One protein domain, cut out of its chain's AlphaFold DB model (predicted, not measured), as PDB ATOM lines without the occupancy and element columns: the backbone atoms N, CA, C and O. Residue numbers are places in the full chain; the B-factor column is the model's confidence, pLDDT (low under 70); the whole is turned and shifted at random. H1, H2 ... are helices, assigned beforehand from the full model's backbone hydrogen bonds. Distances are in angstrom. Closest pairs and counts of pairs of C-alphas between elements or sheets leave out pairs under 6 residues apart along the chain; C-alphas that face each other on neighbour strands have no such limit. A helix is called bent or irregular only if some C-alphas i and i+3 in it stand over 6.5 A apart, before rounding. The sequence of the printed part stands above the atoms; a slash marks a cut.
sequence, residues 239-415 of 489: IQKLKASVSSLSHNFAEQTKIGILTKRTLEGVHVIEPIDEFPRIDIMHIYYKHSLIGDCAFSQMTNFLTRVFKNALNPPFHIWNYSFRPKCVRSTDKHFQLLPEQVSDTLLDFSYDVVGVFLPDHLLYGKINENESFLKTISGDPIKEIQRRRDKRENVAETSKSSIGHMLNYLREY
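Overview. This is residues 239 to 415 of the 489 residues of an uncharacterized protein of Caenorhabditis nigoni (UniProt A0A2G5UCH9). A long bent helix, H7, runs along the longest axis, and H1, H3 and H5 pack round its longer arm, H7b, mostly crossing it, while H4 packs on that arm near its end. The shorter arm, H7a, leads away from this body to the small H6, and H2 packs on the far part of H3. The printed part has 177 residues with seven named helices, H1 to H7 in chain order, and no named strand; the class is all helix. It is compact, with a radius of gyration of the C-alphas of 16.9 A, and spans 51 by 36 by 34 A.

Along the chain. H1, residues 239 to 257, begins at C-alpha 239 (33.586, -10.693, -0.269), measures 23.3 A and has a kink of 52 degrees near residue 248. H2 is residues 284 to 290, H3 residues 298 to 310 at 18.1 A, and H4 residues 317 to 322. H4 is neither bent nor irregular, but only just: C-alphas 317 and 320 are 6.3 A apart. H5, residues 342 to 356, measures 21.1 A from C-alpha 342 (9.385, -8.180, -14.963); H6 is residues 374 to 377. H7, residues 383 to 414, was assigned as one helix by its hydrogen bonds but is bent: C-alphas 392 and 395 are 7.0 A apart. Its arms are H7a, residues 383 to 392, 14.2 A, and H7b, residues 395 to 414, 29.2 A, ending at C-alpha 414 (23.348, -3.984, 3.832); they stand at a steep tilt of 48 degrees.

Arrangement. H7, taken whole, is the hub, touching five helices. H3 touches H7b, C-alphas of Thr 303 and Ser 404 closest at 4.7 A, at a steep tilt of 48 degrees, the same way. H5 touches H7b at Leu 349 and Ser 401, C-alphas 6.4 A apart, at a steep tilt of 61 degrees, opposite ways. H1 touches H7b with residues 253 to 257 alone, closest C-alphas Thr 257 and Asn 396 at 5.2 A, at a shallow tilt of 23 degrees. H4 touches H7b at Trp 321 and Arg 413, closest C-alphas 5.7 A apart. H2 and H3 only just touch, with 3 pairs of C-alphas within 8 A, the closest Ile 287 and Val 309 at 7.2 A. H6 and H7a only just touch, with 3 such pairs, and only at the corner, closest C-alphas Leu 376 and Pro 383 at 5.5 A. Every O i to N i+4 pair is within hydrogen-bond range in H2, H3, H5 and H7a, against 11 of 15 in H1, 15 of 16 in H7b and 0 of 2 in H4, where 3 of 3 O i to N i+3 pairs are; H6 is too short for an i+4 pair.

Size, cuts and confidence. The farthest C-alphas, Lys 335 and Asn 372, are 52.0 A apart. The printed part has no cut; the links H1 to H2, H4 to H5 and H5 to H6 are long. Mean pLDDT of the printed part is 83.8, with residues 239 to 255 and 327 to 333 under 70.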
ATOM      1  N   ILE A 239      34.219  -9.374  -0.070       48.62
ATOM      2  CA  ILE A 239      33.586 -10.693  -0.269       48.62
ATOM      3  C   ILE A 239      33.583 -11.579   0.992       48.62
ATOM      4  O   ILE A 239      32.781 -12.502   1.096       48.62
ATOM      5  N   GLN A 240      34.411 -11.294   2.002       43.62
ATOM      6  CA  GLN A 240      34.529 -12.171   3.181       43.62
ATOM      7  C   GLN A 240      33.250 -12.242   4.038       43.62
ATOM      8  O   GLN A 240      32.955 -13.297   4.588       43.62
ATOM      9  N   LYS A 241      32.450 -11.166   4.110       46.12
ATOM     10  CA  LYS A 241      31.153 -11.186   4.822       46.12
ATOM     11  C   LYS A 241      30.023 -11.799   3.998       46.12
ATOM     12  O   LYS A 241      29.213 -12.528   4.559       46.12
ATOM     13  N   LEU A 242      30.017 -11.546   2.680       50.56
ATOM     14  CA  LEU A 242      29.146 -12.257   1.739       50.56
ATOM     15  C   LEU A 242      29.337 -13.757   1.934       50.56
ATOM     16  O   LEU A 242      28.365 -14.465   2.129       50.56
ATOM     17  N   LYS A 243      30.589 -14.221   2.023       48.12
ATOM     18  CA  LYS A 243      30.908 -15.627   2.262       48.12
ATOM     19  C   LYS A 243      30.255 -16.190   3.533       48.12
ATOM     20  O   LYS A 243      29.733 -17.278   3.457       48.12
ATOM     21  N   ALA A 244      30.189 -15.477   4.660       44.97
ATOM     22  CA  ALA A 244      29.608 -16.034   5.893       44.97
ATOM     23  C   ALA A 244      28.072 -16.209   5.843       44.97
ATOM     24  O   ALA A 244      27.577 -17.289   6.147       44.97
ATOM     25  N   SER A 245      27.324 -15.180   5.417       51.53
ATOM     26  CA  SER A 245      25.851 -15.256   5.297       51.53
ATOM     27  C   SER A 245      25.418 -16.132   4.122       51.53
ATOM     28  O   SER A 245      24.426 -16.854   4.198       51.53
ATOM     29  N   VAL A 246      26.184 -16.093   3.031       54.16
ATOM     30  CA  VAL A 246      25.928 -16.935   1.874       54.16
ATOM     31  C   VAL A 246      26.323 -18.377   2.172       54.16
ATOM     32  O   VAL A 246      25.566 -19.244   1.775       54.16
ATOM     33  N   SER A 247      27.420 -18.686   2.874       55.81
ATOM     34  CA  SER A 247      27.871 -20.077   3.075       55.81
ATOM     35  C   SER A 247      26.935 -20.918   3.948       55.81
ATOM     36  O   SER A 247      26.772 -22.097   3.644       55.81
ATOM     37  N   SER A 248      26.265 -20.351   4.961       54.56
ATOM     38  CA  SER A 248      25.275 -21.105   5.755       54.56
ATOM     39  C   SER A 248      24.045 -21.497   4.924       54.56
ATOM     40  O   SER A 248      23.585 -22.632   4.985       54.56
ATOM     41  N   LEU A 249      23.559 -20.592   4.070       58.19
ATOM     42  CA  LEU A 249      22.420 -20.841   3.176       58.19
ATOM     43  C   LEU A 249      22.805 -21.627   1.917       58.19
ATOM     44  O   LEU A 249      22.012 -22.399   1.387       58.19
ATOM     45  N   SER A 250      24.030 -21.441   1.437       62.47
ATOM     46  CA  SER A 250      24.559 -22.077   0.229       62.47
ATOM     47  C   SER A 250      24.612 -23.577   0.357       62.47
ATOM     48  O   SER A 250      24.353 -24.258  -0.628       62.47
ATOM     49  N   HIS A 251      24.923 -24.088   1.548       62.94
ATOM     50  CA  HIS A 251      24.915 -25.520   1.790       62.94
ATOM     51  C   HIS A 251      23.502 -26.091   1.600       62.94
ATOM     52  O   HIS A 251      23.306 -26.954   0.746       62.94
ATOM     53  N   ASN A 252      22.501 -25.500   2.261       65.38
ATOM     54  CA  ASN A 252      21.100 -25.913   2.143       65.38
ATOM     55  C   ASN A 252      20.578 -25.795   0.700       65.38
ATOM     56  O   ASN A 252      19.956 -26.720   0.179       65.38
ATOM     57  N   PHE A 253      20.867 -24.687   0.008       64.56
ATOM     58  CA  PHE A 253      20.441 -24.503  -1.383       64.56
ATOM     59  C   PHE A 253      21.163 -25.436  -2.359       64.56
ATOM     60  O   PHE A 253      20.550 -25.905  -3.324       64.56
ATOM     61  N   ALA A 254      22.448 -25.719  -2.133       65.06
ATOM     62  CA  ALA A 254      23.199 -26.677  -2.935       65.06
ATOM     63  C   ALA A 254      22.635 -28.095  -2.771       65.06
ATOM     64  O   ALA A 254      22.508 -28.811  -3.767       65.06
ATOM     65  N   GLU A 255      22.235 -28.478  -1.557       67.81
ATOM     66  CA  GLU A 255      21.579 -29.763  -1.293       67.81
ATOM     67  C   GLU A 255      20.191 -29.860  -1.938       67.81
ATOM     68  O   GLU A 255      19.880 -30.869  -2.578       67.81
ATOM     69  N   GLN A 256      19.376 -28.805  -1.831       71.25
ATOM     70  CA  GLN A 256      18.016 -28.770  -2.381       71.25
ATOM     71  C   GLN A 256      18.007 -28.810  -3.915       71.25
ATOM     72  O   GLN A 256      17.339 -29.645  -4.524       71.25
ATOM     73  N   THR A 257      18.772 -27.925  -4.554       71.00
ATOM     74  CA  THR A 257      18.696 -27.719  -6.012       71.00
ATOM     75  C   THR A 257      19.636 -28.636  -6.792       71.00
ATOM     76  O   THR A 257      19.437 -28.866  -7.989       71.00
ATOM     77  N   LYS A 258      20.647 -29.210  -6.117       77.44
ATOM     78  CA  LYS A 258      21.674 -30.101  -6.689       77.44
ATOM     79  C   LYS A 258      22.423 -29.487  -7.876       77.44
ATOM     80  O   LYS A 258      22.941 -30.203  -8.740       77.44
ATOM     81  N   ILE A 259      22.481 -28.158  -7.942       81.75
ATOM     82  CA  ILE A 259      23.252 -27.440  -8.954       81.75
ATOM     83  C   ILE A 259      24.679 -27.289  -8.440       81.75
ATOM     84  O   ILE A 259      24.933 -26.631  -7.432       81.75
ATOM     85  N   GLY A 260      25.615 -27.921  -9.147       79.25
ATOM     86  CA  GLY A 260      27.037 -27.821  -8.840       79.25
ATOM     87  C   GLY A 260      27.601 -26.421  -9.086       79.25
ATOM     88  O   GLY A 260      26.935 -25.536  -9.619       79.25
ATOM     89  N   ILE A 261      28.868 -26.237  -8.724       86.31
ATOM     90  CA  ILE A 261      29.616 -24.999  -8.966       86.31
ATOM     91  C   ILE A 261      29.552 -24.625 -10.454       86.31
ATOM     92  O   ILE A 261      29.794 -25.448 -11.339       86.31
ATOM     93  N   LEU A 262      29.237 -23.361 -10.721       88.19
ATOM     94  CA  LEU A 262      29.174 -22.790 -12.056       88.19
ATOM     95  C   LEU A 262      30.580 -22.600 -12.606       88.19
ATOM     96  O   LEU A 262      31.455 -21.992 -11.982       88.19
ATOM     97  N   THR A 263      30.755 -23.071 -13.832       85.50
ATOM     98  CA  THR A 263      31.950 -22.864 -14.640       85.50
ATOM     99  C   THR A 263      31.652 -21.865 -15.747       85.50
ATOM    100  O   THR A 263      30.564 -21.874 -16.339       85.50
ATOM    101  N   LYS A 264      32.623 -20.989 -16.031       87.19
ATOM    102  CA  LYS A 264      32.531 -20.073 -17.169       87.19
ATOM    103  C   LYS A 264      32.328 -20.855 -18.459       87.19
ATOM    104  O   LYS A 264      32.996 -21.858 -18.690       87.19
ATOM    105  N   ARG A 265      31.421 -20.366 -19.296       88.94
ATOM    106  CA  ARG A 265      31.125 -20.938 -20.607       88.94
ATOM    107  C   ARG A 265      30.777 -19.857 -21.612       88.94
ATOM    108  O   ARG A 265      30.502 -18.713 -21.249       88.94
ATOM    109  N   THR A 266      30.799 -20.232 -22.879       87.94
ATOM    110  CA  THR A 266      30.197 -19.422 -23.934       87.94
ATOM    111  C   THR A 266      28.685 -19.465 -23.753       87.94
ATOM    112  O   THR A 266      28.133 -20.551 -23.592       87.94
ATOM    113  N   LEU A 267      28.055 -18.295 -23.708       89.00
ATOM    114  CA  LEU A 267      26.614 -18.154 -23.565       89.00
ATOM    115  C   LEU A 267      25.980 -18.355 -24.947       89.00
ATOM    116  O   LEU A 267      26.503 -17.852 -25.943       89.00
ATOM    117  N   GLU A 268      24.909 -19.140 -25.006       85.19
ATOM    118  CA  GLU A 268      24.139 -19.431 -26.219       85.19
ATOM    119  C   GLU A 268      23.254 -18.234 -26.633       85.19
ATOM    120  O   GLU A 268      22.992 -18.042 -27.821       85.19
ATOM    121  N   GLY A 269      22.825 -17.410 -25.671       82.69
ATOM    122  CA  GLY A 269      21.972 -16.237 -25.855       82.69
ATOM    123  C   GLY A 269      22.674 -14.895 -25.615       82.69
ATOM    124  O   GLY A 269      23.746 -14.805 -25.011       82.69
ATOM    125  N   VAL A 270      22.032 -13.821 -26.085       89.75
ATOM    126  CA  VAL A 270      22.434 -12.437 -25.801       89.75
ATOM    127  C   VAL A 270      21.654 -11.946 -24.588       89.75
ATOM    128  O   VAL A 270      20.431 -11.872 -24.627       89.75
ATOM    129  N   HIS A 271      22.372 -11.578 -23.525       94.62
ATOM    130  CA  HIS A 271      21.773 -11.192 -22.243       94.62
ATOM    131  C   HIS A 271      22.042  -9.723 -21.940       94.62
ATOM    132  O   HIS A 271      23.089  -9.363 -21.390       94.62
ATOM    133  N   VAL A 272      21.088  -8.877 -22.323       96.06
ATOM    134  CA  VAL A 272      21.116  -7.427 -22.117       96.06
ATOM    135  C   VAL A 272      19.792  -7.002 -21.495       96.06
ATOM    136  O   VAL A 272      18.731  -7.297 -22.035       96.06
ATOM    137  N   ILE A 273      19.860  -6.288 -20.373       95.56
ATOM    138  CA  ILE A 273      18.706  -5.559 -19.845       95.56
ATOM    139  C   ILE A 273      18.595  -4.276 -20.660       95.56
ATOM    140  O   ILE A 273      19.514  -3.451 -20.637       95.56
ATOM    141  N   GLU A 274      17.496  -4.120 -21.387       95.06
ATOM    142  CA  GLU A 274      17.182  -2.868 -22.073       95.06
ATOM    143  C   GLU A 274      16.649  -1.819 -21.082       95.06
ATOM    144  O   GLU A 274      16.139  -2.192 -20.022       95.06
ATOM    145  N   PRO A 275      16.778  -0.512 -21.388       95.81
ATOM    146  CA  PRO A 275      16.312   0.544 -20.498       95.81
ATOM    147  C   PRO A 275      14.826   0.404 -20.152       95.81
ATOM    148  O   PRO A 275      13.983   0.350 -21.050       95.81
ATOM    149  N   ILE A 276      14.516   0.389 -18.857       93.75
ATOM    150  CA  ILE A 276      13.151   0.320 -18.328       93.75
ATOM    151  C   ILE A 276      13.089   1.028 -16.976       93.75
ATOM    152  O   ILE A 276      13.931   0.793 -16.110       93.75
ATOM    153  N   ASP A 277      12.094   1.893 -16.786       88.56
ATOM    154  CA  ASP A 277      11.951   2.726 -15.589       88.56
ATOM    155  C   ASP A 277      13.261   3.473 -15.253       88.56
ATOM    156  O   ASP A 277      13.795   4.208 -16.087       88.56
ATOM    157  N   GLU A 278      13.804   3.283 -14.047       89.81
ATOM    158  CA  GLU A 278      15.097   3.840 -13.630       89.81
ATOM    159  C   GLU A 278      16.304   2.990 -14.069       89.81
ATOM    160  O   GLU A 278      17.450   3.432 -13.941       89.81
ATOM    161  N   PHE A 279      16.084   1.768 -14.569       94.44
ATOM    162  CA  PHE A 279      17.161   0.875 -14.986       94.44
ATOM    163  C   PHE A 279      17.735   1.318 -16.335       94.44
ATOM    164  O   PHE A 279      17.010   1.378 -17.334       94.44
ATOM    165  N   PRO A 280      19.050   1.594 -16.416       94.88
ATOM    166  CA  PRO A 280      19.698   1.857 -17.687       94.88
ATOM    167  C   PRO A 280      19.904   0.552 -18.460       94.88
ATOM    168  O   PRO A 280      19.675  -0.550 -17.960       94.88
ATOM    169  N   ARG A 281      20.443   0.675 -19.675       95.94
ATOM    170  CA  ARG A 281      20.908  -0.487 -20.430       95.94
ATOM    171  C   ARG A 281      22.068  -1.169 -19.697       95.94
ATOM    172  O   ARG A 281      23.105  -0.540 -19.480       95.94
ATOM    173  N   ILE A 282      21.935  -2.457 -19.377       95.88
ATOM    174  CA  ILE A 282      22.970  -3.248 -18.692       95.88
ATOM    175  C   ILE A 282      23.323  -4.469 -19.535       95.88
ATOM    176  O   ILE A 282      22.514  -5.375 -19.728       95.88
ATOM    177  N   ASP A 283      24.570  -4.519 -19.995       95.19
ATOM    178  CA  ASP A 283      25.114  -5.666 -20.718       95.19
ATOM    179  C   ASP A 283      25.630  -6.721 -19.724       95.19
ATOM    180  O   ASP A 283      26.791  -6.704 -19.297       95.19
ATOM    181  N   ILE A 284      24.734  -7.620 -19.301       95.19
ATOM    182  CA  ILE A 284      25.052  -8.677 -18.332       95.19
ATOM    183  C   ILE A 284      26.095  -9.628 -18.920       95.19
ATOM    184  O   ILE A 284      27.004 -10.055 -18.207       95.19
ATOM    185  N   MET A 285      25.996  -9.925 -20.215       93.44
ATOM    186  CA  MET A 285      26.935 -10.779 -20.938       93.44
ATOM    187  C   MET A 285      28.364 -10.218 -20.890       93.44
ATOM    188  O   MET A 285      29.304 -10.939 -20.547       93.44
ATOM    189  N   HIS A 286      28.545  -8.919 -21.136       92.56
ATOM    190  CA  HIS A 286      29.844  -8.257 -21.018       92.56
ATOM    191  C   HIS A 286      30.400  -8.332 -19.589       92.56
ATOM    192  O   HIS A 286      31.568  -8.680 -19.386       92.56
ATOM    193  N   ILE A 287      29.568  -8.050 -18.578       92.94
ATOM    194  CA  ILE A 287      29.975  -8.128 -17.165       92.94
ATOM    195  C   ILE A 287      30.332  -9.572 -16.798       92.94
ATOM    196  O   ILE A 287      31.318  -9.805 -16.095       92.94
ATOM    197  N   TYR A 288      29.580 -10.549 -17.305       94.12
ATOM    198  CA  TYR A 288      29.886 -11.959 -17.152       94.12
ATOM    199  C   TYR A 288      31.277 -12.252 -17.707       94.12
ATOM    200  O   TYR A 288      32.127 -12.690 -16.942       94.12
ATOM    201  N   TYR A 289      31.594 -11.965 -18.964       91.19
ATOM    202  CA  TYR A 289      32.927 -12.297 -19.486       91.19
ATOM    203  C   TYR A 289      34.076 -11.559 -18.798       91.19
ATOM    204  O   TYR A 289      35.165 -12.111 -18.661       91.19
ATOM    205  N   LYS A 290      33.825 -10.349 -18.299       89.06
ATOM    206  CA  LYS A 290      34.826  -9.552 -17.588       89.06
ATOM    207  C   LYS A 290      35.134 -10.059 -16.175       89.06
ATOM    208  O   LYS A 290      36.223  -9.807 -15.659       89.06
ATOM    209  N   HIS A 291      34.188 -10.729 -15.515       82.06
ATOM    210  CA  HIS A 291      34.287 -11.041 -14.088       82.06
ATOM    211  C   HIS A 291      34.164 -12.536 -13.773       82.06
ATOM    212  O   HIS A 291      33.243 -13.222 -14.217       82.06
ATOM    213  N   SER A 292      35.059 -13.024 -12.909       81.12
ATOM    214  CA  SER A 292      35.008 -14.385 -12.358       81.12
ATOM    215  C   SER A 292      33.767 -14.597 -11.485       81.12
ATOM    216  O   SER A 292      33.322 -13.677 -10.789       81.12
ATOM    217  N   LEU A 293      33.246 -15.826 -11.499       86.56
ATOM    218  CA  LEU A 293      32.166 -16.272 -10.619       86.56
ATOM    219  C   LEU A 293      32.762 -16.671  -9.267       86.56
ATOM    220  O   LEU A 293      33.593 -17.572  -9.200       86.56
ATOM    221  N   ILE A 294      32.365 -15.988  -8.193       84.25
ATOM    222  CA  ILE A 294      32.975 -16.151  -6.866       84.25
ATOM    223  C   ILE A 294      31.957 -16.774  -5.919       84.25
ATOM    224  O   ILE A 294      30.901 -16.192  -5.699       84.25
ATOM    225  N   GLY A 295      32.281 -17.931  -5.351       80.75
ATOM    226  CA  GLY A 295      31.399 -18.675  -4.454       80.75
ATOM    227  C   GLY A 295      31.749 -20.162  -4.419       80.75
ATOM    228  O   GLY A 295      32.525 -20.644  -5.241       80.75
ATOM    229  N   ASP A 296      31.193 -20.858  -3.438       78.19
ATOM    230  CA  ASP A 296      31.312 -22.296  -3.169       78.19
ATOM    231  C   ASP A 296      30.212 -23.151  -3.833       78.19
ATOM    232  O   ASP A 296      30.337 -24.371  -3.886       78.19
ATOM    233  N   CYS A 297      29.158 -22.535  -4.373       84.25
ATOM    234  CA  CYS A 297      28.070 -23.202  -5.084       84.25
ATOM    235  C   CYS A 297      27.425 -22.262  -6.118       84.25
ATOM    236  O   CYS A 297      27.739 -21.069  -6.180       84.25
ATOM    237  N   ALA A 298      26.488 -22.778  -6.921       88.44
ATOM    238  CA  ALA A 298      25.806 -21.969  -7.929       88.44
ATOM    239  C   ALA A 298      25.027 -20.790  -7.347       88.44
ATOM    240  O   ALA A 298      25.106 -19.683  -7.883       88.44
ATOM    241  N   PHE A 299      24.327 -21.008  -6.233       88.94
ATOM    242  CA  PHE A 299      23.592 -19.957  -5.539       88.94
ATOM    243  C   PHE A 299      24.524 -18.812  -5.118       88.94
ATOM    244  O   PHE A 299      24.267 -17.655  -5.445       88.94
ATOM    245  N   SER A 300      25.645 -19.123  -4.458       85.75
ATOM    246  CA  SER A 300      26.586 -18.107  -3.978       85.75
ATOM    247  C   SER A 300      27.274 -17.356  -5.109       85.75
ATOM    248  O   SER A 300      27.363 -16.126  -5.079       85.75
ATOM    249  N   GLN A 301      27.701 -18.080  -6.143       89.31
ATOM    250  CA  GLN A 301      28.297 -17.499  -7.339       89.31
ATOM    251  C   GLN A 301      27.345 -16.555  -8.068       89.31
ATOM    252  O   GLN A 301      27.755 -15.454  -8.447       89.31
ATOM    253  N   MET A 302      26.084 -16.958  -8.235       93.31
ATOM    254  CA  MET A 302      25.073 -16.141  -8.895       93.31
ATOM    255  C   MET A 302      24.740 -14.902  -8.060       93.31
ATOM    256  O   MET A 302      24.790 -13.788  -8.575       93.31
ATOM    257  N   THR A 303      24.505 -15.054  -6.757       92.06
ATOM    258  CA  THR A 303      24.206 -13.928  -5.861       92.06
ATOM    259  C   THR A 303      25.335 -12.893  -5.846       92.06
ATOM    260  O   THR A 303      25.079 -11.692  -5.972       92.06
ATOM    261  N   ASN A 304      26.596 -13.330  -5.769       90.31
ATOM    262  CA  ASN A 304      27.756 -12.435  -5.812       90.31
ATOM    263  C   ASN A 304      27.904 -11.736  -7.169       90.31
ATOM    264  O   ASN A 304      28.212 -10.542  -7.226       90.31
ATOM    265  N   PHE A 305      27.678 -12.467  -8.263       93.94
ATOM    266  CA  PHE A 305      27.707 -11.904  -9.607       93.94
ATOM    267  C   PHE A 305      26.629 -10.828  -9.785       93.94
ATOM    268  O   PHE A 305      26.952  -9.699 -10.150       93.94
ATOM    269  N   LEU A 306      25.377 -11.138  -9.447       95.00
ATOM    270  CA  LEU A 306      24.261 -10.199  -9.543       95.00
ATOM    271  C   LEU A 306      24.467  -8.984  -8.633       95.00
ATOM    272  O   LEU A 306      24.250  -7.855  -9.059       95.00
ATOM    273  N   THR A 307      24.979  -9.181  -7.414       93.06
ATOM    274  CA  THR A 307      25.315  -8.066  -6.511       93.06
ATOM    275  C   THR A 307      26.311  -7.119  -7.176       93.06
ATOM    276  O   THR A 307      26.151  -5.904  -7.109       93.06
ATOM    277  N   ARG A 308      27.322  -7.649  -7.878       91.19
ATOM    278  CA  ARG A 308      28.283  -6.826  -8.623       91.19
ATOM    279  C   ARG A 308      27.635  -6.076  -9.788       91.19
ATOM    280  O   ARG A 308      27.990  -4.918  -9.995       91.19
ATOM    281  N   VAL A 309      26.715  -6.710 -10.516       93.44
ATOM    282  CA  VAL A 309      25.961  -6.076 -11.613       93.44
ATOM    283  C   VAL A 309      25.137  -4.900 -11.080       93.44
ATOM    284  O   VAL A 309      25.253  -3.786 -11.585       93.44
ATOM    285  N   PHE A 310      24.354  -5.120 -10.020       94.62
ATOM    286  CA  PHE A 310      23.347  -4.156  -9.570       94.62
ATOM    287  C   PHE A 310      23.843  -3.106  -8.575       94.62
ATOM    288  O   PHE A 310      23.218  -2.058  -8.436       94.62
ATOM    289  N   LYS A 311      25.006  -3.311  -7.945       92.00
ATOM    290  CA  LYS A 311      25.587  -2.358  -6.984       92.00
ATOM    291  C   LYS A 311      25.762  -0.940  -7.532       92.00
ATOM    292  O   LYS A 311      25.749   0.002  -6.750       92.00
ATOM    293  N   ASN A 312      25.959  -0.790  -8.842       89.75
ATOM    294  CA  ASN A 312      26.074   0.511  -9.509       89.75
ATOM    295  C   ASN A 312      25.124   0.624 -10.713       89.75
ATOM    296  O   ASN A 312      25.407   1.387 -11.631       89.75
ATOM    297  N   ALA A 313      24.057  -0.181 -10.752       92.38
ATOM    298  CA  ALA A 313      23.140  -0.198 -11.891       92.38
ATOM    299  C   ALA A 313      22.293   1.073 -11.974       92.38
ATOM    300  O   ALA A 313      22.017   1.539 -13.068       92.38
ATOM    301  N   LEU A 314      21.894   1.630 -10.832       93.62
ATOM    302  CA  LEU A 314      21.034   2.808 -10.768       93.62
ATOM    303  C   LEU A 314      21.833   4.063 -10.423       93.62
ATOM    304  O   LEU A 314      22.943   3.987  -9.885       93.62
ATOM    305  N   ASN A 315      21.254   5.223 -10.721       89.56
ATOM    306  CA  ASN A 315      21.826   6.509 -10.360       89.56
ATOM    307  C   ASN A 315      20.774   7.402  -9.678       89.56
ATOM    308  O   ASN A 315      19.859   7.857 -10.360       89.56
ATOM    309  N   PRO A 316      20.932   7.705  -8.378       89.81
ATOM    310  CA  PRO A 316      22.013   7.256  -7.501       89.81
ATOM    311  C   PRO A 316      21.925   5.749  -7.150       89.81
ATOM    312  O   PRO A 316      20.829   5.197  -7.060       89.81
ATOM    313  N   PRO A 317      23.058   5.062  -6.886       92.81
ATOM    314  CA  PRO A 317      23.084   3.607  -6.681       92.81
ATOM    315  C   PRO A 317      22.183   3.054  -5.574       92.81
ATOM    316  O   PRO A 317      21.761   1.904  -5.647       92.81
ATOM    317  N   PHE A 318      21.879   3.845  -4.543       91.75
ATOM    318  CA  PHE A 318      21.040   3.399  -3.429       91.75
ATOM    319  C   PHE A 318      19.556   3.247  -3.798       91.75
ATOM    320  O   PHE A 318      18.828   2.598  -3.053       91.75
ATOM    321  N   HIS A 319      19.109   3.760  -4.954       91.69
ATOM    322  CA  HIS A 319      17.743   3.537  -5.450       91.69
ATOM    323  C   HIS A 319      17.406   2.051  -5.593       91.69
ATOM    324  O   HIS A 319      16.243   1.669  -5.511       91.69
ATOM    325  N   ILE A 320      18.419   1.183  -5.702       93.62
ATOM    326  CA  ILE A 320      18.210  -0.265  -5.757       93.62
ATOM    327  C   ILE A 320      17.498  -0.803  -4.508       93.62
ATOM    328  O   ILE A 320      16.842  -1.840  -4.572       93.62
ATOM    329  N   TRP A 321      17.569  -0.089  -3.379       92.50
ATOM    330  CA  TRP A 321      16.882  -0.461  -2.146       92.50
ATOM    331  C   TRP A 321      15.358  -0.393  -2.251       92.50
ATOM    332  O   TRP A 321      14.688  -1.125  -1.521       92.50
ATOM    333  N   ASN A 322      14.824   0.420  -3.168       89.88
ATOM    334  CA  ASN A 322      13.389   0.516  -3.423       89.88
ATOM    335  C   ASN A 322      12.817  -0.744  -4.053       89.88
ATOM    336  O   ASN A 322      11.612  -0.942  -3.984       89.88
ATOM    337  N   TYR A 323      13.639  -1.609  -4.637       90.25
ATOM    338  CA  TYR A 323      13.145  -2.771  -5.356       90.25
ATOM    339  C   TYR A 323      13.155  -4.023  -4.479       90.25
ATOM    340  O   TYR A 323      14.038  -4.254  -3.641       90.25
ATOM    341  N   SER A 324      12.156  -4.873  -4.686       88.75
ATOM    342  CA  SER A 324      12.084  -6.214  -4.123       88.75
ATOM    343  C   SER A 324      11.728  -7.214  -5.213       88.75
ATOM    344  O   SER A 324      10.925  -6.940  -6.105       88.75
ATOM    345  N   PHE A 325      12.320  -8.400  -5.122       84.75
ATOM    346  CA  PHE A 325      11.963  -9.523  -5.966       84.75
ATOM    347  C   PHE A 325      11.008 -10.432  -5.195       84.75
ATOM    348  O   PHE A 325      11.412 -11.153  -4.283       84.75
ATOM    349  N   ARG A 326       9.723 -10.361  -5.544       72.25
ATOM    350  CA  ARG A 326       8.671 -11.232  -5.014       72.25
ATOM    351  C   ARG A 326       7.940 -11.857  -6.195       72.25
ATOM    352  O   ARG A 326       6.994 -11.249  -6.695       72.25
ATOM    353  N   PRO A 327       8.371 -13.033  -6.682       53.59
ATOM    354  CA  PRO A 327       7.702 -13.671  -7.803       53.59
ATOM    355  C   PRO A 327       6.261 -14.009  -7.387       53.59
ATOM    356  O   PRO A 327       6.029 -14.940  -6.623       53.59
ATOM    357  N   LYS A 328       5.297 -13.219  -7.877       50.66
ATOM    358  CA  LYS A 328       3.842 -13.420  -7.733       50.66
ATOM    359  C   LYS A 328       3.313 -13.453  -6.285       50.66
ATOM    360  O   LYS A 328       2.593 -14.375  -5.904       50.66
ATOM    361  N   CYS A 329       3.605 -12.439  -5.465       45.69
ATOM    362  CA  CYS A 329       2.880 -12.279  -4.195       45.69
ATOM    363  C   CYS A 329       1.426 -11.825  -4.427       45.69
ATOM    364  O   CYS A 329       1.183 -10.815  -5.072       45.69
ATOM    365  N   VAL A 330       0.470 -12.540  -3.820       40.78
ATOM    366  CA  VAL A 330      -0.953 -12.139  -3.686       40.78
ATOM    367  C   VAL A 330      -1.123 -10.981  -2.684       40.78
ATOM    368  O   VAL A 330      -2.167 -10.340  -2.625       40.78
ATOM    369  N   ARG A 331      -0.097 -10.715  -1.866       51.84
ATOM    370  CA  ARG A 331      -0.075  -9.614  -0.894       51.84
ATOM    371  C   ARG A 331       0.355  -8.323  -1.583       51.84
ATOM    372  O   ARG A 331       1.246  -8.366  -2.432       51.84
ATOM    373  N   SER A 332      -0.226  -7.198  -1.162       53.31
ATOM    374  CA  SER A 332       0.277  -5.868  -1.511       53.31
ATOM    375  C   SER A 332       1.785  -5.832  -1.283       53.31
ATOM    376  O   SER A 332       2.263  -6.315  -0.248       53.31
ATOM    377  N   THR A 333       2.535  -5.309  -2.253       58.72
ATOM    378  CA  THR A 333       3.956  -5.027  -2.060       58.72
ATOM    379  C   THR A 333       4.110  -4.258  -0.755       58.72
ATOM    380  O   THR A 333       3.289  -3.396  -0.435       58.72
ATOM    381  N   ASP A 334       5.114  -4.634   0.040       72.69
ATOM    382  CA  ASP A 334       5.519  -3.850   1.205       72.69
ATOM    383  C   ASP A 334       5.504  -2.368   0.806       72.69
ATOM    384  O   ASP A 334       6.018  -2.025  -0.259       72.69
ATOM    385  N   LYS A 335       4.910  -1.495   1.626       77.56
ATOM    386  CA  LYS A 335       4.807  -0.056   1.337       77.56
ATOM    387  C   LYS A 335       6.162   0.580   1.004       77.56
ATOM    388  O   LYS A 335       6.204   1.639   0.383       77.56
ATOM    389  N   HIS A 336       7.265  -0.035   1.433       82.38
ATOM    390  CA  HIS A 336       8.628   0.405   1.162       82.38
ATOM    391  C   HIS A 336       9.244  -0.172  -0.120       82.38
ATOM    392  O   HIS A 336      10.339   0.247  -0.487       82.38
ATOM    393  N   PHE A 337       8.591  -1.100  -0.817       86.12
ATOM    394  CA  PHE A 337       9.152  -1.735  -2.004       86.12
ATOM    395  C   PHE A 337       8.265  -1.587  -3.237       86.12
ATOM    396  O   PHE A 337       7.056  -1.804  -3.204       86.12
ATOM    397  N   GLN A 338       8.920  -1.302  -4.352       86.88
ATOM    398  CA  GLN A 338       8.429  -1.511  -5.699       86.88
ATOM    399  C   GLN A 338       8.819  -2.917  -6.162       86.88
ATOM    400  O   GLN A 338       9.820  -3.498  -5.716       86.88
ATOM    401  N   LEU A 339       8.013  -3.490  -7.051       86.94
ATOM    402  CA  LEU A 339       8.356  -4.757  -7.677       86.94
ATOM    403  C   LEU A 339       9.523  -4.533  -8.647       86.94
ATOM    404  O   LEU A 339       9.522  -3.561  -9.396       86.94
ATOM    405  N   LEU A 340      10.514  -5.427  -8.633       90.06
ATOM    406  CA  LEU A 340      11.540  -5.439  -9.677       90.06
ATOM    407  C   LEU A 340      10.856  -5.602 -11.052       90.06
ATOM    408  O   LEU A 340      10.021  -6.504 -11.168       90.06
ATOM    409  N   PRO A 341      11.188  -4.784 -12.072       91.62
ATOM    410  CA  PRO A 341      10.531  -4.873 -13.373       91.62
ATOM    411  C   PRO A 341      10.617  -6.286 -13.959       91.62
ATOM    412  O   PRO A 341      11.684  -6.906 -13.937       91.62
ATOM    413  N   GLU A 342       9.502  -6.789 -14.497       89.94
ATOM    414  CA  GLU A 342       9.385  -8.180 -14.963       89.94
ATOM    415  C   GLU A 342      10.436  -8.504 -16.034       89.94
ATOM    416  O   GLU A 342      11.147  -9.501 -15.925       89.94
ATOM    417  N   GLN A 343      10.659  -7.576 -16.970       91.38
ATOM    418  CA  GLN A 343      11.696  -7.688 -17.998       91.38
ATOM    419  C   GLN A 343      13.107  -7.862 -17.413       91.38
ATOM    420  O   GLN A 343      13.913  -8.629 -17.946       91.38
ATOM    421  N   VAL A 344      13.422  -7.170 -16.309       94.06
ATOM    422  CA  VAL A 344      14.708  -7.331 -15.620       94.06
ATOM    423  C   VAL A 344      14.788  -8.740 -15.048       94.06
ATOM    424  O   VAL A 344      15.768  -9.438 -15.297       94.06
ATOM    425  N   SER A 345      13.763  -9.194 -14.322       92.00
ATOM    426  CA  SER A 345      13.771 -10.541 -13.744       92.00
ATOM    427  C   SER A 345      13.824 -11.657 -14.786       92.00
ATOM    428  O   SER A 345      14.561 -12.621 -14.579       92.00
ATOM    429  N   ASP A 346      13.114 -11.516 -15.903       92.12
ATOM    430  CA  ASP A 346      13.087 -12.508 -16.978       92.12
ATOM    431  C   ASP A 346      14.455 -12.615 -17.649       92.12
ATOM    432  O   ASP A 346      15.000 -13.711 -17.767       92.12
ATOM    433  N   THR A 347      15.092 -11.475 -17.940       94.75
ATOM    434  CA  THR A 347      16.459 -11.452 -18.488       94.75
ATOM    435  C   THR A 347      17.459 -12.126 -17.539       94.75
ATOM    436  O   THR A 347      18.354 -12.847 -17.977       94.75
ATOM    437  N   LEU A 348      17.321 -11.930 -16.220       95.25
ATOM    438  CA  LEU A 348      18.182 -12.590 -15.230       95.25
ATOM    439  C   LEU A 348      17.941 -14.106 -15.150       95.25
ATOM    440  O   LEU A 348      18.888 -14.865 -14.906       95.25
ATOM    441  N   LEU A 349      16.701 -14.558 -15.350       94.06
ATOM    442  CA  LEU A 349      16.364 -15.980 -15.414       94.06
ATOM    443  C   LEU A 349      16.911 -16.628 -16.687       94.06
ATOM    444  O   LEU A 349      17.556 -17.673 -16.597       94.06
ATOM    445  N   ASP A 350      16.746 -15.982 -17.838       93.44
ATOM    446  CA  ASP A 350      17.270 -16.463 -19.117       93.44
ATOM    447  C   ASP A 350      18.793 -16.551 -19.111       93.44
ATOM    448  O   ASP A 350      19.366 -17.589 -19.465       93.44
ATOM    449  N   PHE A 351      19.449 -15.520 -18.580       95.56
ATOM    450  CA  PHE A 351      20.882 -15.534 -18.318       95.56
ATOM    451  C   PHE A 351      21.289 -16.716 -17.433       95.56
ATOM    452  O   PHE A 351      22.286 -17.386 -17.697       95.56
ATOM    453  N   SER A 352      20.514 -17.013 -16.392       94.81
ATOM    454  CA  SER A 352      20.827 -18.117 -15.487       94.81
ATOM    455  C   SER A 352      20.722 -19.486 -16.155       94.81
ATOM    456  O   SER A 352      21.587 -20.336 -15.931       94.81
ATOM    457  N   TYR A 353      19.702 -19.707 -16.993       94.56
ATOM    458  CA  TYR A 353      19.596 -20.944 -17.768       94.56
ATOM    459  C   TYR A 353      20.824 -21.148 -18.646       94.56
ATOM    460  O   TYR A 353      21.355 -22.255 -18.718       94.56
ATOM    461  N   ASP A 354      21.310 -20.081 -19.264       93.00
ATOM    462  CA  ASP A 354      22.474 -20.131 -20.134       93.00
ATOM    463  C   ASP A 354      23.775 -20.383 -19.360       93.00
ATOM    464  O   ASP A 354      24.517 -21.321 -19.653       93.00
ATOM    465  N   VAL A 355      24.002 -19.655 -18.261       93.19
ATOM    466  CA  VAL A 355      25.178 -19.841 -17.391       93.19
ATOM    467  C   VAL A 355      25.260 -21.258 -16.820       93.19
ATOM    468  O   VAL A 355      26.358 -21.801 -16.680       93.19
ATOM    469  N   VAL A 356      24.122 -21.885 -16.508       92.06
ATOM    470  CA  VAL A 356      24.074 -23.285 -16.050       92.06
ATOM    471  C   VAL A 356      24.161 -24.279 -17.223       92.06
ATOM    472  O   VAL A 356      24.533 -25.442 -17.033       92.06
ATOM    473  N   GLY A 357      23.909 -23.839 -18.461       90.38
ATOM    474  CA  GLY A 357      23.855 -24.659 -19.681       90.38
ATOM    475  C   GLY A 357      22.617 -25.532 -19.750       90.38
ATOM    476  O   GLY A 357      22.690 -26.728 -20.034       90.38
ATOM    477  N   VAL A 358      21.483 -24.945 -19.401       91.62
ATOM    478  CA  VAL A 358      20.149 -25.516 -19.587       91.62
ATOM    479  C   VAL A 358      19.272 -24.629 -20.466       91.62
ATOM    480  O   VAL A 358      18.058 -24.821 -20.500       91.62
ATOM    481  N   PHE A 359      19.875 -23.670 -21.175       90.44
ATOM    482  CA  PHE A 359      19.174 -22.877 -22.174       90.44
ATOM    483  C   PHE A 359      18.515 -23.793 -23.209       90.44
ATOM    484  O   PHE A 359      19.092 -24.791 -23.646       90.44
ATOM    485  N   LEU A 360      17.282 -23.467 -23.571       88.88
ATOM    486  CA  LEU A 360      16.528 -24.140 -24.614       88.88
ATOM    487  C   LEU A 360      15.645 -23.097 -25.300       88.88
ATOM    488  O   LEU A 360      15.012 -22.312 -24.592       88.88
ATOM    489  N   PRO A 361      15.550 -23.118 -26.639       86.00
ATOM    490  CA  PRO A 361      14.530 -22.370 -27.361       86.00
ATOM    491  C   PRO A 361      13.111 -22.725 -26.895       86.00
ATOM    492  O   PRO A 361      12.845 -23.877 -26.541       86.00
ATOM    493  N   ASP A 362      12.183 -21.769 -26.965       85.44
ATOM    494  CA  ASP A 362      10.817 -21.917 -26.439       85.44
ATOM    495  C   ASP A 362      10.067 -23.132 -26.995       85.44
ATOM    496  O   ASP A 362       9.428 -23.882 -26.252       85.44
ATOM    497  N   HIS A 363      10.186 -23.391 -28.299       85.56
ATOM    498  CA  HIS A 363       9.537 -24.535 -28.949       85.56
ATOM    499  C   HIS A 363      10.127 -25.888 -28.528       85.56
ATOM    500  O   HIS A 363       9.491 -26.918 -28.739       85.56
ATOM    501  N   LEU A 364      11.308 -25.897 -27.901       86.94
ATOM    502  CA  LEU A 364      11.949 -27.077 -27.327       86.94
ATOM    503  C   LEU A 364      11.698 -27.241 -25.826       86.94
ATOM    504  O   LEU A 364      12.111 -28.254 -25.256       86.94
ATOM    505  N   LEU A 365      10.992 -26.320 -25.170       86.06
ATOM    506  CA  LEU A 365      10.690 -26.436 -23.741       86.06
ATOM    507  C   LEU A 365       9.690 -27.554 -23.438       86.06
ATOM    508  O   LEU A 365       9.804 -28.221 -22.411       86.06
ATOM    509  N   TYR A 366       8.750 -27.801 -24.351       84.38
ATOM    510  CA  TYR A 366       7.657 -28.751 -24.155       84.38
ATOM    511  C   TYR A 366       7.436 -29.622 -25.393       84.38
ATOM    512  O   TYR A 366       7.933 -29.343 -26.480       84.38
ATOM    513  N   GLY A 367       6.674 -30.703 -25.232       84.12
ATOM    514  CA  GLY A 367       6.271 -31.553 -26.351       84.12
ATOM    515  C   GLY A 367       7.379 -32.454 -26.908       84.12
ATOM    516  O   GLY A 367       8.442 -32.642 -26.302       84.12
ATOM    517  N   LYS A 368       7.078 -33.076 -28.054       82.62
ATOM    518  CA  LYS A 368       7.962 -34.033 -28.730       82.62
ATOM    519  C   LYS A 368       9.128 -33.306 -29.400       82.62
ATOM    520  O   LYS A 368       8.929 -32.269 -30.022       82.62
ATOM    521  N   ILE A 369      10.318 -33.886 -29.295       80.62
ATOM    522  CA  ILE A 369      11.536 -33.358 -29.914       80.62
ATOM    523  C   ILE A 369      11.535 -33.771 -31.387       80.62
ATOM    524  O   ILE A 369      11.395 -34.954 -31.696       80.62
ATOM    525  N   ASN A 370      11.662 -32.803 -32.292       77.19
ATOM    526  CA  ASN A 370      11.799 -33.077 -33.717       77.19
ATOM    527  C   ASN A 370      13.277 -33.299 -34.049       77.19
ATOM    528  O   ASN A 370      14.065 -32.363 -33.978       77.19
ATOM    529  N   GLU A 371      13.644 -34.515 -34.452       71.31
ATOM    530  CA  GLU A 371      15.034 -34.926 -34.712       71.31
ATOM    531  C   GLU A 371      15.739 -34.122 -35.821       71.31
ATOM    532  O   GLU A 371      16.966 -34.102 -35.889       71.31
ATOM    533  N   ASN A 372      14.987 -33.413 -36.668       72.25
ATOM    534  CA  ASN A 372      15.531 -32.637 -37.787       72.25
ATOM    535  C   ASN A 372      15.846 -31.171 -37.454       72.25
ATOM    536  O   ASN A 372      16.204 -30.395 -38.344       72.25
ATOM    537  N   GLU A 373      15.687 -30.758 -36.201       76.75
ATOM    538  CA  GLU A 373      15.831 -29.361 -35.817       76.75
ATOM    539  C   GLU A 373      17.289 -28.868 -35.865       76.75
ATOM    540  O   GLU A 373      18.228 -29.570 -35.490       76.75
ATOM    541  N   SER A 374      17.500 -27.624 -36.309       80.12
ATOM    542  CA  SER A 374      18.838 -27.030 -36.430       80.12
ATOM    543  C   SER A 374      19.561 -26.892 -35.090       80.12
ATOM    544  O   SER A 374      20.780 -27.042 -35.062       80.12
ATOM    545  N   PHE A 375      18.835 -26.656 -33.994       81.50
ATOM    546  CA  PHE A 375      19.418 -26.567 -32.653       81.50
ATOM    547  C   PHE A 375      20.000 -27.909 -32.184       81.50
ATOM    548  O   PHE A 375      21.031 -27.939 -31.528       81.50
ATOM    549  N   LEU A 376      19.437 -29.049 -32.598       80.56
ATOM    550  CA  LEU A 376      20.001 -30.360 -32.244       80.56
ATOM    551  C   LEU A 376      21.406 -30.569 -32.809       80.56
ATOM    552  O   LEU A 376      22.185 -31.331 -32.244       80.56
ATOM    553  N   LYS A 377      21.743 -29.881 -33.906       80.62
ATOM    554  CA  LYS A 377      23.060 -29.969 -34.550       80.62
ATOM    555  C   LYS A 377      24.150 -29.224 -33.780       80.62
ATOM    556  O   LYS A 377      25.324 -29.472 -34.037       80.62
ATOM    557  N   THR A 378      23.788 -28.308 -32.879       80.94
ATOM    558  CA  THR A 378      24.755 -27.582 -32.040       80.94
ATOM    559  C   THR A 378      25.091 -28.346 -30.759       80.94
ATOM    560  O   THR A 378      26.116 -28.074 -30.135       80.94
ATOM    561  N   ILE A 379      24.267 -29.330 -30.386       81.62
ATOM    562  CA  ILE A 379      24.464 -30.167 -29.206       81.62
ATOM    563  C   ILE A 379      25.472 -31.283 -29.511       81.62
ATOM    564  O   ILE A 379      25.329 -32.031 -30.475       81.62
ATOM    565  N   SER A 380      26.481 -31.439 -28.650       76.12
ATOM    566  CA  SER A 380      27.407 -32.570 -28.706       76.12
ATOM    567  C   SER A 380      26.826 -33.806 -28.007       76.12
ATOM    568  O   SER A 380      26.249 -33.720 -26.923       76.12
ATOM    569  N   GLY A 381      26.999 -34.986 -28.609       83.31
ATOM    570  CA  GLY A 381      26.535 -36.254 -28.036       83.31
ATOM    571  C   GLY A 381      25.122 -36.638 -28.474       83.31
ATOM    572  O   GLY A 381      24.832 -36.606 -29.664       83.31
ATOM    573  N   ASP A 382      24.283 -37.071 -27.526       87.38
ATOM    574  CA  ASP A 382      22.893 -37.500 -27.756       87.38
ATOM    575  C   ASP A 382      21.933 -36.307 -27.559       87.38
ATOM    576  O   ASP A 382      21.654 -35.940 -26.409       87.38
ATOM    577  N   PRO A 383      21.421 -35.690 -28.644       85.56
ATOM    578  CA  PRO A 383      20.671 -34.438 -28.552       85.56
ATOM    579  C   PRO A 383      19.346 -34.579 -27.797       85.56
ATOM    580  O   PRO A 383      18.929 -33.663 -27.091       85.56
ATOM    581  N   ILE A 384      18.696 -35.742 -27.903       86.50
ATOM    582  CA  ILE A 384      17.408 -36.005 -27.252       86.50
ATOM    583  C   ILE A 384      17.611 -36.119 -25.742       86.50
ATOM    584  O   ILE A 384      16.891 -35.481 -24.968       86.50
ATOM    585  N   LYS A 385      18.619 -36.893 -25.313       89.00
ATOM    586  CA  LYS A 385      18.958 -37.000 -23.887       89.00
ATOM    587  C   LYS A 385      19.387 -35.661 -23.304       89.00
ATOM    588  O   LYS A 385      19.013 -35.355 -22.176       89.00
ATOM    589  N   GLU A 386      20.140 -34.864 -24.055       89.31
ATOM    590  CA  GLU A 386      20.573 -33.550 -23.591       89.31
ATOM    591  C   GLU A 386      19.398 -32.580 -23.437       89.31
ATOM    592  O   GLU A 386      19.296 -31.930 -22.399       89.31
ATOM    593  N   ILE A 387      18.454 -32.524 -24.385       89.88
ATOM    594  CA  ILE A 387      17.242 -31.705 -24.218       89.88
ATOM    595  C   ILE A 387      16.465 -32.133 -22.980       89.88
ATOM    596  O   ILE A 387      16.059 -31.276 -22.194       89.88
ATOM    597  N   GLN A 388      16.279 -33.439 -22.775       89.75
ATOM    598  CA  GLN A 388      15.566 -33.921 -21.597       89.75
ATOM    599  C   GLN A 388      16.299 -33.523 -20.309       89.75
ATOM    600  O   GLN A 388      15.690 -32.949 -19.410       89.75
ATOM    601  N   ARG A 389      17.628 -33.687 -20.260       90.75
ATOM    602  CA  ARG A 389      18.460 -33.234 -19.136       90.75
ATOM    603  C   ARG A 389      18.329 -31.728 -18.884       90.75
ATOM    604  O   ARG A 389      18.355 -31.304 -17.728       90.75
ATOM    605  N   ARG A 390      18.257 -30.904 -19.936       91.00
ATOM    606  CA  ARG A 390      18.064 -29.451 -19.809       91.00
ATOM    607  C   ARG A 390      16.673 -29.147 -19.243       91.00
ATOM    608  O   ARG A 390      16.604 -28.427 -18.252       91.00
ATOM    609  N   ARG A 391      15.604 -29.756 -19.777       92.12
ATOM    610  CA  ARG A 391      14.221 -29.630 -19.270       92.12
ATOM    611  C   ARG A 391      14.119 -29.988 -17.786       92.12
ATOM    612  O   ARG A 391      13.647 -29.165 -17.008       92.12
ATOM    613  N   ASP A 392      14.637 -31.152 -17.398       90.31
ATOM    614  CA  ASP A 392      14.549 -31.671 -16.025       90.31
ATOM    615  C   ASP A 392      15.254 -30.764 -15.005       90.31
ATOM    616  O   ASP A 392      14.866 -30.706 -13.842       90.31
ATOM    617  N   LYS A 393      16.297 -30.038 -15.426       90.12
ATOM    618  CA  LYS A 393      17.048 -29.132 -14.548       90.12
ATOM    619  C   LYS A 393      16.536 -27.692 -14.546       90.12
ATOM    620  O   LYS A 393      16.968 -26.929 -13.683       90.12
ATOM    621  N   ARG A 394      15.666 -27.284 -15.481       91.88
ATOM    622  CA  ARG A 394      15.227 -25.877 -15.581       91.88
ATOM    623  C   ARG A 394      14.505 -25.404 -14.325       91.88
ATOM    624  O   ARG A 394      14.757 -24.283 -13.908       91.88
ATOM    625  N   GLU A 395      13.657 -26.226 -13.713       90.94
ATOM    626  CA  GLU A 395      12.925 -25.822 -12.503       90.94
ATOM    627  C   GLU A 395      13.881 -25.510 -11.346       90.94
ATOM    628  O   GLU A 395      13.856 -24.397 -10.824       90.94
ATOM    629  N   ASN A 396      14.823 -26.414 -11.059       90.56
ATOM    630  CA  ASN A 396      15.854 -26.188 -10.044       90.56
ATOM    631  C   ASN A 396      16.674 -24.923 -10.334       90.56
ATOM    632  O   ASN A 396      16.953 -24.148  -9.424       90.56
ATOM    633  N   VAL A 397      17.051 -24.691 -11.601       92.62
ATOM    634  CA  VAL A 397      17.778 -23.471 -11.996       92.62
ATOM    635  C   VAL A 397      16.931 -22.232 -11.743       92.62
ATOM    636  O   VAL A 397      17.430 -21.266 -11.174       92.62
ATOM    637  N   ALA A 398      15.651 -22.265 -12.107       91.81
ATOM    638  CA  ALA A 398      14.739 -21.157 -11.877       91.81
ATOM    639  C   ALA A 398      14.596 -20.846 -10.381       91.81
ATOM    640  O   ALA A 398      14.601 -19.677 -10.006       91.81
ATOM    641  N   GLU A 399      14.482 -21.863  -9.526       89.88
ATOM    642  CA  GLU A 399      14.416 -21.697  -8.070       89.88
ATOM    643  C   GLU A 399      15.705 -21.104  -7.502       89.88
ATOM    644  O   GLU A 399      15.648 -20.084  -6.812       89.88
ATOM    645  N   THR A 400      16.871 -21.663  -7.851       90.31
ATOM    646  CA  THR A 400      18.168 -21.111  -7.434       90.31
ATOM    647  C   THR A 400      18.301 -19.653  -7.848       90.31
ATOM    648  O   THR A 400      18.677 -18.816  -7.030       90.31
ATOM    649  N   SER A 401      17.959 -19.326  -9.092       91.81
ATOM    650  CA  SER A 401      18.070 -17.968  -9.619       91.81
ATOM    651  C   SER A 401      17.117 -16.999  -8.945       91.81
ATOM    652  O   SER A 401      17.539 -15.910  -8.562       91.81
ATOM    653  N   LYS A 402      15.856 -17.387  -8.740       91.44
ATOM    654  CA  LYS A 402      14.874 -16.578  -8.003       91.44
ATOM    655  C   LYS A 402      15.375 -16.255  -6.598       91.44
ATOM    656  O   LYS A 402      15.345 -15.092  -6.191       91.44
ATOM    657  N   SER A 403      15.891 -17.260  -5.893       88.69
ATOM    658  CA  SER A 403      16.497 -17.075  -4.577       88.69
ATOM    659  C   SER A 403      17.717 -16.156  -4.651       88.69
ATOM    660  O   SER A 403      17.806 -15.199  -3.887       88.69
ATOM    661  N   SER A 404      18.626 -16.363  -5.608       91.50
ATOM    662  CA  SER A 404      19.805 -15.508  -5.784       91.50
ATOM    663  C   SER A 404      19.453 -14.047  -6.072       91.50
ATOM    664  O   SER A 404      20.114 -13.156  -5.543       91.50
ATOM    665  N   ILE A 405      18.404 -13.775  -6.858       93.19
ATOM    666  CA  ILE A 405      17.909 -12.411  -7.105       93.19
ATOM    667  C   ILE A 405      17.375 -11.801  -5.800       93.19
ATOM    668  O   ILE A 405      17.754 -10.688  -5.434       93.19
ATOM    669  N   GLY A 406      16.538 -12.531  -5.056       89.31
ATOM    670  CA  GLY A 406      16.017 -12.061  -3.767       89.31
ATOM    671  C   GLY A 406      17.131 -11.735  -2.767       89.31
ATOM    672  O   GLY A 406      17.155 -10.648  -2.183       89.31
ATOM    673  N   HIS A 407      18.102 -12.638  -2.623       87.81
ATOM    674  CA  HIS A 407      19.243 -12.455  -1.728       87.81
ATOM    675  C   HIS A 407      20.176 -11.332  -2.177       87.81
ATOM    676  O   HIS A 407      20.642 -10.568  -1.337       87.81
ATOM    677  N   MET A 408      20.409 -11.171  -3.479       93.00
ATOM    678  CA  MET A 408      21.183 -10.049  -4.012       93.00
ATOM    679  C   MET A 408      20.572  -8.699  -3.613       93.00
ATOM    680  O   MET A 408      21.296  -7.829  -3.127       93.00
ATOM    681  N   LEU A 409      19.250  -8.535  -3.737       91.88
ATOM    682  CA  LEU A 409      18.579  -7.297  -3.323       91.88
ATOM    683  C   LEU A 409      18.682  -7.076  -1.812       91.88
ATOM    684  O   LEU A 409      18.943  -5.957  -1.374       91.88
ATOM    685  N   ASN A 410      18.536  -8.135  -1.010       87.38
ATOM    686  CA  ASN A 410      18.720  -8.051   0.441       87.38
ATOM    687  C   ASN A 410      20.152  -7.632   0.802       87.38
ATOM    688  O   ASN A 410      20.327  -6.707   1.594       87.38
ATOM    689  N   TYR A 411      21.166  -8.221   0.164       87.31
ATOM    690  CA  TYR A 411      22.559  -7.847   0.399       87.31
ATOM    691  C   TYR A 411      22.845  -6.409   0.014       87.31
ATOM    692  O   TYR A 411      23.539  -5.719   0.752       87.31
ATOM    693  N   LEU A 412      22.303  -5.918  -1.100       91.44
ATOM    694  CA  LEU A 412      22.489  -4.521  -1.487       91.44
ATOM    695  C   LEU A 412      21.943  -3.545  -0.438       91.44
ATOM    696  O   LEU A 412      22.513  -2.463  -0.298       91.44
ATOM    697  N   ARG A 413      20.927  -3.925   0.351       89.69
ATOM    698  CA  ARG A 413      20.421  -3.117   1.479       89.69
ATOM    699  C   ARG A 413      21.349  -3.088   2.697       89.69
ATOM    700  O   ARG A 413      21.229  -2.180   3.514       89.69
ATOM    701  N   GLU A 414      22.291  -4.024   2.811       87.75
ATOM    702  CA  GLU A 414      23.348  -3.984   3.832       87.75
ATOM    703  C   GLU A 414      24.503  -3.046   3.454       87.75
ATOM    704  O   GLU A 414      25.322  -2.683   4.302       87.75
ATOM    705  N   TYR A 415      24.605  -2.647   2.182       90.81
ATOM    706  CA  TYR A 415      25.571  -1.632   1.778       90.81
ATOM    707  C   TYR A 415      25.128  -0.270   2.294       90.81
ATOM    708  O   TYR A 415      23.947   0.033   2.405       90.81
TER     709      TYR A 415